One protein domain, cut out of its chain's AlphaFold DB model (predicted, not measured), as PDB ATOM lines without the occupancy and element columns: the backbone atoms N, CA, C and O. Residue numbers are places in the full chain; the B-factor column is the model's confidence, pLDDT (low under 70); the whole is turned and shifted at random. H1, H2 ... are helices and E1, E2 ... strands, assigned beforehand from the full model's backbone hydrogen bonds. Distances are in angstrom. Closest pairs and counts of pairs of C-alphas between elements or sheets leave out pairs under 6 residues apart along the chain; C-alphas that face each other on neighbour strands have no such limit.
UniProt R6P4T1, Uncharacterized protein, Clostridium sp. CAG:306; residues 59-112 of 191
ATOM      1  N   ASP A  59     -21.200  18.975 -45.272       97.31
ATOM      2  CA  ASP A  59     -20.966  18.041 -46.368       97.31
ATOM      3  C   ASP A  59     -21.642  18.544 -47.647       97.31
ATOM      4  O   ASP A  59     -22.859  18.421 -47.807       97.31
ATOM      5  N   GLU A  60     -20.852  19.090 -48.569       96.94
ATOM      6  CA  GLU A  60     -21.323  19.519 -49.893       96.94
ATOM      7  C   GLU A  60     -21.890  18.349 -50.715       96.94
ATOM      8  O   GLU A  60     -22.767  18.550 -51.550       96.94
ATOM      9  N   ASN A  61     -21.468  17.116 -50.418       96.94
ATOM     10  CA  ASN A  61     -21.931  15.902 -51.087       96.94
ATOM     11  C   ASN A  61     -23.056  15.194 -50.310       96.94
ATOM     12  O   ASN A  61     -23.314  14.013 -50.554       96.94
ATOM     13  N   ASN A  62     -23.740  15.870 -49.372       96.44
ATOM     14  CA  ASN A  62     -24.705  15.232 -48.466       96.44
ATOM     15  C   ASN A  62     -25.786  14.419 -49.193       96.44
ATOM     16  O   ASN A  62     -26.137  13.319 -48.755       96.44
ATOM     17  N   GLU A  63     -26.340  14.957 -50.280       95.75
ATOM     18  CA  GLU A  63     -27.387  14.284 -51.049       95.75
ATOM     19  C   GLU A  63     -26.869  13.019 -51.733       95.75
ATOM     20  O   GLU A  63     -27.482  11.956 -51.599       95.75
ATOM     21  N   GLU A  64     -25.714  13.113 -52.392       96.19
ATOM     22  CA  GLU A  64     -25.064  11.988 -53.060       96.19
ATOM     23  C   GLU A  64     -24.663  10.909 -52.049       96.19
ATOM     24  O   GLU A  64     -24.975   9.734 -52.228       96.19
ATOM     25  N   ASN A  65     -24.068  11.307 -50.923       94.88
ATOM     26  CA  ASN A  65     -23.644  10.401 -49.858       94.88
ATOM     27  C   ASN A  65     -24.837   9.650 -49.255       94.88
ATOM     28  O   ASN A  65     -24.777   8.442 -49.017       94.88
ATOM     29  N   ARG A  66     -25.966  10.335 -49.055       92.31
ATOM     30  CA  ARG A  66     -27.211   9.697 -48.610       92.31
ATOM     31  C   ARG A  66     -27.784   8.735 -49.645       92.31
ATOM     32  O   ARG A  66     -28.302   7.685 -49.256       92.31
ATOM     33  N   ALA A  67     -27.724   9.076 -50.930       93.12
ATOM     34  CA  ALA A  67     -28.154   8.181 -51.998       93.12
ATOM     35  C   ALA A  67     -27.267   6.926 -52.056       93.12
ATOM     36  O   ALA A  67     -27.793   5.816 -52.123       93.12
ATOM     37  N   ALA A  68     -25.950   7.091 -51.928       91.94
ATOM     38  CA  ALA A  68     -24.980   6.004 -51.899       91.94
ATOM     39  C   ALA A  68     -25.242   5.030 -50.739       91.94
ATOM     40  O   ALA A  68     -25.366   3.826 -50.958       91.94
ATOM     41  N   ILE A  69     -25.470   5.550 -49.526       89.06
ATOM     42  CA  ILE A  69     -25.854   4.744 -48.354       89.06
ATOM     43  C   ILE A  69     -27.157   3.980 -48.608       89.06
ATOM     44  O   ILE A  69     -27.246   2.796 -48.293       89.06
ATOM     45  N   LYS A  70     -28.179   4.644 -49.166       89.25
ATOM     46  CA  LYS A  70     -29.478   4.017 -49.456       89.25
ATOM     47  C   LYS A  70     -29.348   2.876 -50.468       89.25
ATOM     48  O   LYS A  70     -30.038   1.871 -50.329       89.25
ATOM     49  N   ASN A  71     -28.491   3.049 -51.470       89.81
ATOM     50  CA  ASN A  71     -28.282   2.089 -52.549       89.81
ATOM     51  C   ASN A  71     -27.166   1.076 -52.249       89.81
ATOM     52  O   ASN A  71     -26.910   0.210 -53.077       89.81
ATOM     53  N   ASN A  72     -26.525   1.168 -51.077       86.44
ATOM     54  CA  ASN A  72     -25.401   0.329 -50.670       86.44
ATOM     55  C   ASN A  72     -24.225   0.345 -51.669       86.44
ATOM     56  O   ASN A  72     -23.695  -0.704 -52.022       86.44
ATOM     57  N   VAL A  73     -23.833   1.536 -52.127       90.38
ATOM     58  CA  VAL A  73     -22.701   1.749 -53.047       90.38
ATOM     59  C   VAL A  73     -21.695   2.737 -52.459       90.38
ATOM     60  O   VAL A  73     -22.047   3.546 -51.600       90.38
ATOM     61  N   GLN A  74     -20.451   2.688 -52.937       90.88
ATOM     62  CA  GLN A  74     -19.410   3.661 -52.604       90.88
ATOM     63  C   GLN A  74     -19.234   4.642 -53.771       90.88
ATOM     64  O   GLN A  74     -19.043   4.185 -54.900       90.88
ATOM     65  N   PRO A  75     -19.331   5.962 -53.548       92.50
ATOM     66  CA  PRO A  75     -19.080   6.941 -54.598       92.50
ATOM     67  C   PRO A  75     -17.579   7.087 -54.880       92.50
ATOM     68  O   PRO A  75     -16.730   6.740 -54.061       92.50
ATOM     69  N   GLU A  76     -17.239   7.637 -56.044       92.88
ATOM     70  CA  GLU A  76     -15.844   7.849 -56.421       92.88
ATOM     71  C   GLU A  76     -15.140   8.834 -55.465       92.88
ATOM     72  O   GLU A  76     -15.723   9.811 -54.976       92.88
ATOM     73  N   GLY A  77     -13.865   8.556 -55.176       93.88
ATOM     74  CA  GLY A  77     -12.987   9.428 -54.392       93.88
ATOM     75  C   GLY A  77     -13.216   9.416 -52.877       93.88
ATOM     76  O   GLY A  77     -12.503  10.121 -52.157       93.88
ATOM     77  N   ARG A  78     -14.169   8.630 -52.357       94.44
ATOM     78  CA  ARG A  78     -14.434   8.550 -50.913       94.44
ATOM     79  C   ARG A  78     -15.127   7.261 -50.489       94.44
ATOM     80  O   ARG A  78     -15.956   6.716 -51.204       94.44
ATOM     81  N   TYR A  79     -14.846   6.843 -49.264       93.50
ATOM     82  CA  TYR A  79     -15.549   5.759 -48.591       93.50
ATOM     83  C   TYR A  79     -16.581   6.315 -47.621       93.50
ATOM     84  O   TYR A  79     -16.330   7.292 -46.907       93.50
ATOM     85  N   ILE A  80     -17.736   5.661 -47.569       91.75
ATOM     86  CA  ILE A  80     -18.871   6.034 -46.741       91.75
ATOM     87  C   ILE A  80     -19.303   4.846 -45.899       91.75
ATOM     88  O   ILE A  80     -19.549   3.747 -46.395       91.75
ATOM     89  N   MET A  81     -19.466   5.102 -44.606       86.94
ATOM     90  CA  MET A  81     -20.010   4.135 -43.663       86.94
ATOM     91  C   MET A  81     -21.152   4.771 -42.880       86.94
ATOM     92  O   MET A  81     -20.967   5.764 -42.178       86.94
ATOM     93  N   SER A  82     -22.347   4.189 -42.970       86.25
ATOM     94  CA  SER A  82     -23.468   4.604 -42.125       86.25
ATOM     95  C   SER A  82     -23.326   4.024 -40.719       86.25
ATOM     96  O   SER A  82     -22.808   2.923 -40.530       86.25
ATOM     97  N   PHE A  83     -23.791   4.756 -39.709       75.06
ATOM     98  CA  PHE A  83     -23.866   4.230 -38.351       75.06
ATOM     99  C   PHE A  83     -25.210   4.549 -37.710       75.06
ATOM    100  O   PHE A  83     -25.881   5.546 -37.994       75.06
ATOM    101  N   SER A  84     -25.598   3.682 -36.783       68.44
ATOM    102  CA  SER A  84     -26.813   3.830 -36.007       68.44
ATOM    103  C   SER A  84     -26.527   3.607 -34.532       68.44
ATOM    104  O   SER A  84     -25.877   2.636 -34.161       68.44
ATOM    105  N   MET A  85     -27.049   4.491 -33.673       53.59
ATOM    106  CA  MET A  85     -27.030   4.262 -32.220       53.59
ATOM    107  C   MET A  85     -28.348   3.679 -31.681       53.59
ATOM    108  O   MET A  85     -28.563   3.729 -30.475       53.59
ATOM    109  N   ALA A  86     -29.284   3.233 -32.530       50.47
ATOM    110  CA  ALA A  86     -30.511   2.527 -32.125       50.47
ATOM    111  C   ALA A  86     -31.112   1.767 -33.319       50.47
ATOM    112  O   ALA A  86     -31.216   2.340 -34.398       50.47
ATOM    113  N   LYS A  87     -31.534   0.507 -33.120       52.53
ATOM    114  CA  LYS A  87     -32.016  -0.396 -34.187       52.53
ATOM    115  C   LYS A  87     -32.912   0.316 -35.216       52.53
ATOM    116  O   LYS A  87     -33.996   0.773 -34.874       52.53
ATOM    117  N   GLY A  88     -32.457   0.343 -36.470       50.97
ATOM    118  CA  GLY A  88     -33.280   0.661 -37.642       50.97
ATOM    119  C   GLY A  88     -33.233   2.099 -38.168       50.97
ATOM    120  O   GLY A  88     -33.818   2.345 -39.215       50.97
ATOM    121  N   MET A  89     -32.538   3.043 -37.518       53.84
ATOM    122  CA  MET A  89     -32.401   4.416 -38.042       53.84
ATOM    123  C   MET A  89     -30.936   4.821 -38.178       53.84
ATOM    124  O   MET A  89     -30.204   4.815 -37.185       53.84
ATOM    125  N   VAL A  90     -30.509   5.212 -39.380       56.31
ATOM    126  CA  VAL A  90     -29.205   5.858 -39.598       56.31
ATOM    127  C   VAL A  90     -29.179   7.146 -38.777       56.31
ATOM    128  O   VAL A  90     -30.020   8.022 -38.969       56.31
ATOM    129  N   LYS A  91     -28.241   7.255 -37.831       78.31
ATOM    130  CA  LYS A  91     -28.078   8.468 -37.006       78.31
ATOM    131  C   LYS A  91     -27.043   9.433 -37.586       78.31
ATOM    132  O   LYS A  91     -26.906  10.550 -37.095       78.31
ATOM    133  N   GLY A  92     -26.342   8.999 -38.626       89.25
ATOM    134  CA  GLY A  92     -25.309   9.744 -39.321       89.25
ATOM    135  C   GLY A  92     -24.481   8.816 -40.199       89.25
ATOM    136  O   GLY A  92     -24.759   7.619 -40.311       89.25
ATOM    137  N   TYR A  93     -23.452   9.374 -40.811       92.19
ATOM    138  CA  TYR A  93     -22.508   8.625 -41.627       92.19
ATOM    139  C   TYR A  93     -21.110   9.205 -41.477       92.19
ATOM    140  O   TYR A  93     -20.922  10.314 -40.972       92.19
ATOM    141  N   VAL A  94     -20.131   8.404 -41.860       93.75
ATOM    142  CA  VAL A  94     -18.719   8.760 -41.885       93.75
ATOM    143  C   VAL A  94     -18.292   8.859 -43.335       93.75
ATOM    144  O   VAL A  94     -18.674   7.995 -44.118       93.75
ATOM    145  N   VAL A  95     -17.502   9.875 -43.667       95.94
ATOM    146  CA  VAL A  95     -16.829  10.007 -44.962       95.94
ATOM    147  C   VAL A  95     -15.323   9.974 -44.736       95.94
ATOM    148  O   VAL A  95     -14.816  10.697 -43.875       95.94
ATOM    149  N   VAL A  96     -14.616   9.155 -45.508       94.75
ATOM    150  CA  VAL A  96     -13.150   9.147 -45.605       94.75
ATOM    151  C   VAL A  96     -12.791   9.431 -47.055       94.75
ATOM    152  O   VAL A  96     -13.162   8.664 -47.939       94.75
ATOM    153  N   TYR A  97     -12.098  10.537 -47.312       94.06
ATOM    154  CA  TYR A  97     -11.675  10.889 -48.667       94.06
ATOM    155  C   TYR A  97     -10.389  10.145 -49.030       94.06
ATOM    156  O   TYR A  97      -9.465  10.079 -48.221       94.06
ATOM    157  N   VAL A  98     -10.319   9.612 -50.251       91.69
ATOM    158  CA  VAL A  98      -9.167   8.826 -50.732       91.69
ATOM    159  C   VAL A  98      -7.880   9.656 -50.738       91.69
ATOM    160  O   VAL A  98      -6.812   9.141 -50.423       91.69
ATOM    161  N   ASP A  99      -7.973  10.952 -51.038       92.38
ATOM    162  CA  ASP A  99      -6.833  11.877 -51.054       92.38
ATOM    163  C   ASP A  99      -6.392  12.339 -49.649       92.38
ATOM    164  O   ASP A  99      -5.350  12.981 -49.502       92.38
ATOM    165  N   LYS A 100      -7.187  12.037 -48.613       91.44
ATOM    166  CA  LYS A 100      -6.957  12.426 -47.214       91.44
ATOM    167  C   LYS A 100      -7.372  11.307 -46.241       91.44
ATOM    168  O   LYS A 100      -8.218  11.535 -45.368       91.44
ATOM    169  N   PRO A 101      -6.771  10.106 -46.347       89.44
ATOM    170  CA  PRO A 101      -7.198   8.926 -45.593       89.44
ATOM    171  C   PRO A 101      -6.968   9.054 -44.078       89.44
ATOM    172  O   PRO A 101      -7.557   8.318 -43.292       89.44
ATOM    173  N   GLN A 102      -6.151  10.017 -43.644       90.56
ATOM    174  CA  GLN A 102      -5.888  10.302 -42.233       90.56
ATOM    175  C   GLN A 102      -7.069  10.958 -41.499       90.56
ATOM    176  O   GLN A 102      -7.001  11.143 -40.282       90.56
ATOM    177  N   TYR A 103      -8.130  11.345 -42.213       94.00
ATOM    178  CA  TYR A 103      -9.319  11.963 -41.636       94.00
ATOM    179  C   TYR A 103     -10.573  11.132 -41.900       94.00
ATOM    180  O   TYR A 103     -10.888  10.810 -43.043       94.00
ATOM    181  N   ALA A 104     -11.352  10.882 -40.846       95.31
ATOM    182  CA  ALA A 104     -12.716  10.373 -40.976       95.31
ATOM    183  C   ALA A 104     -13.715  11.396 -40.424       95.31
ATOM    184  O   ALA A 104     -13.683  11.748 -39.241       95.31
ATOM    185  N   TYR A 105     -14.608  11.879 -41.282       96.69
ATOM    186  CA  TYR A 105     -15.540  12.966 -40.997       96.69
ATOM    187  C   TYR A 105     -16.922  12.410 -40.656       96.69
ATOM    188  O   TYR A 105     -17.553  11.767 -41.490       96.69
ATOM    189  N   TYR A 106     -17.400  12.645 -39.434       95.19
ATOM    190  CA  TYR A 106     -18.684  12.131 -38.956       95.19
ATOM    191  C   TYR A 106     -19.765  13.195 -39.089       95.19
ATOM    192  O   TYR A 106     -19.744  14.191 -38.360       95.19
ATOM    193  N   TYR A 107     -20.748  12.939 -39.942       95.44
ATOM    194  CA  TYR A 107     -21.844  13.852 -40.226       95.44
ATOM    195  C   TYR A 107     -23.169  13.377 -39.637       95.44
ATOM    196  O   TYR A 107     -23.438  12.179 -39.502       95.44
ATOM    197  N   THR A 108     -24.031  14.341 -39.324       92.94
ATOM    198  CA  THR A 108     -25.471  14.092 -39.187       92.94
ATOM    199  C   THR A 108     -26.081  13.753 -40.551       92.94
ATOM    200  O   THR A 108     -25.490  14.011 -41.599       92.94
ATOM    201  N   THR A 109     -27.302  13.219 -40.567       90.25
ATOM    202  CA  THR A 109     -28.032  12.964 -41.821       90.25
ATOM    203  C   THR A 109     -28.249  14.231 -42.654       90.25
ATOM    204  O   THR A 109     -28.291  14.136 -43.875       90.25
ATOM    205  N   SER A 110     -28.303  15.405 -42.018       92.88
ATOM    206  CA  SER A 110     -28.403  16.717 -42.673       92.88
ATOM    207  C   SER A 110     -27.058  17.310 -43.115       92.88
ATOM    208  O   SER A 110     -27.021  18.468 -43.509       92.88
ATOM    209  N   GLY A 111     -25.948  16.570 -43.013       95.31
ATOM    210  CA  GLY A 111     -24.646  17.013 -43.528       95.31
ATOM    211  C   GLY A 111     -23.827  17.887 -42.581       95.31
ATOM    212  O   GLY A 111     -22.779  18.380 -42.972       95.31
ATOM    213  N   TYR A 112     -24.243  18.064 -41.324       96.12
ATOM    214  CA  TYR A 112     -23.449  18.819 -40.345       96.12
ATOM    215  C   TYR A 112     -22.370  17.957 -39.700       96.12
ATOM    216  O   TYR A 112     -22.686  16.889 -39.163       96.12
TER     217      TYR A 112
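AT A GLANCE: This is residues 59 to 112 of the 191 residues of an uncharacterized protein of Clostridium sp. CAG:306 (UniProt R6P4T1). A small sheet of three strands, E1, E2 and E3, has one short helix, H1, lying across one of its faces over E1 and E2, and its other face is bare. The loop between E1 and E2 reaches out at one end of the sheet. The printed part has 54 residues, with one named helix and three named strands that follow along the chain as H1, E1, E2, E3; the sheet order is E1, E2, E3, all antiparallel, and the class is mixed, helices and strands, with 27 residues in named elements. The whole is compact, with a radius of gyration of the C-alphas of 10.6 A, and elongated, spanning 32 by 21 by 17 A.

IN THESE COORDINATES: E1 is residues 78 to 83, 16.3 A long; E2 is residues 92 to 97, 16.6 A; E3 is residues 103 to 107, 12.7 A, ending at C-alpha 107 (-21.844, 13.852, -40.226). H1, residues 62 to 71, is 14.2 A long and begins at C-alpha 62 (-24.705, 15.232, -48.466).

HOW THE PARTS SIT: The strands form a meander, each the antiparallel neighbour of the one before. In the hairpin E1 and E2, N 81 and O 94 are 3.0 A apart, within hydrogen-bond range; in the hairpin E2 and E3, N 95 and O 105 are 2.9 A apart. H1 is on the sheet at a height of 9.2 A, making two layers, a helix on one face of a sheet. It runs across the strands, at 71 degrees to E1 on the local plane. H1 and E1 touch, the closest C-alphas being those of Ile 69 and Ser 82, 6.7 A apart. In H1 every O i to N i+4 pair is within hydrogen-bond range.

THE WHOLE: The C-alphas farthest apart, of Lys 87 and Asp 99, are 32.7 A apart. The printed part has no cut and no long link between named elements. Residues 84 to 90 have pLDDT under 70.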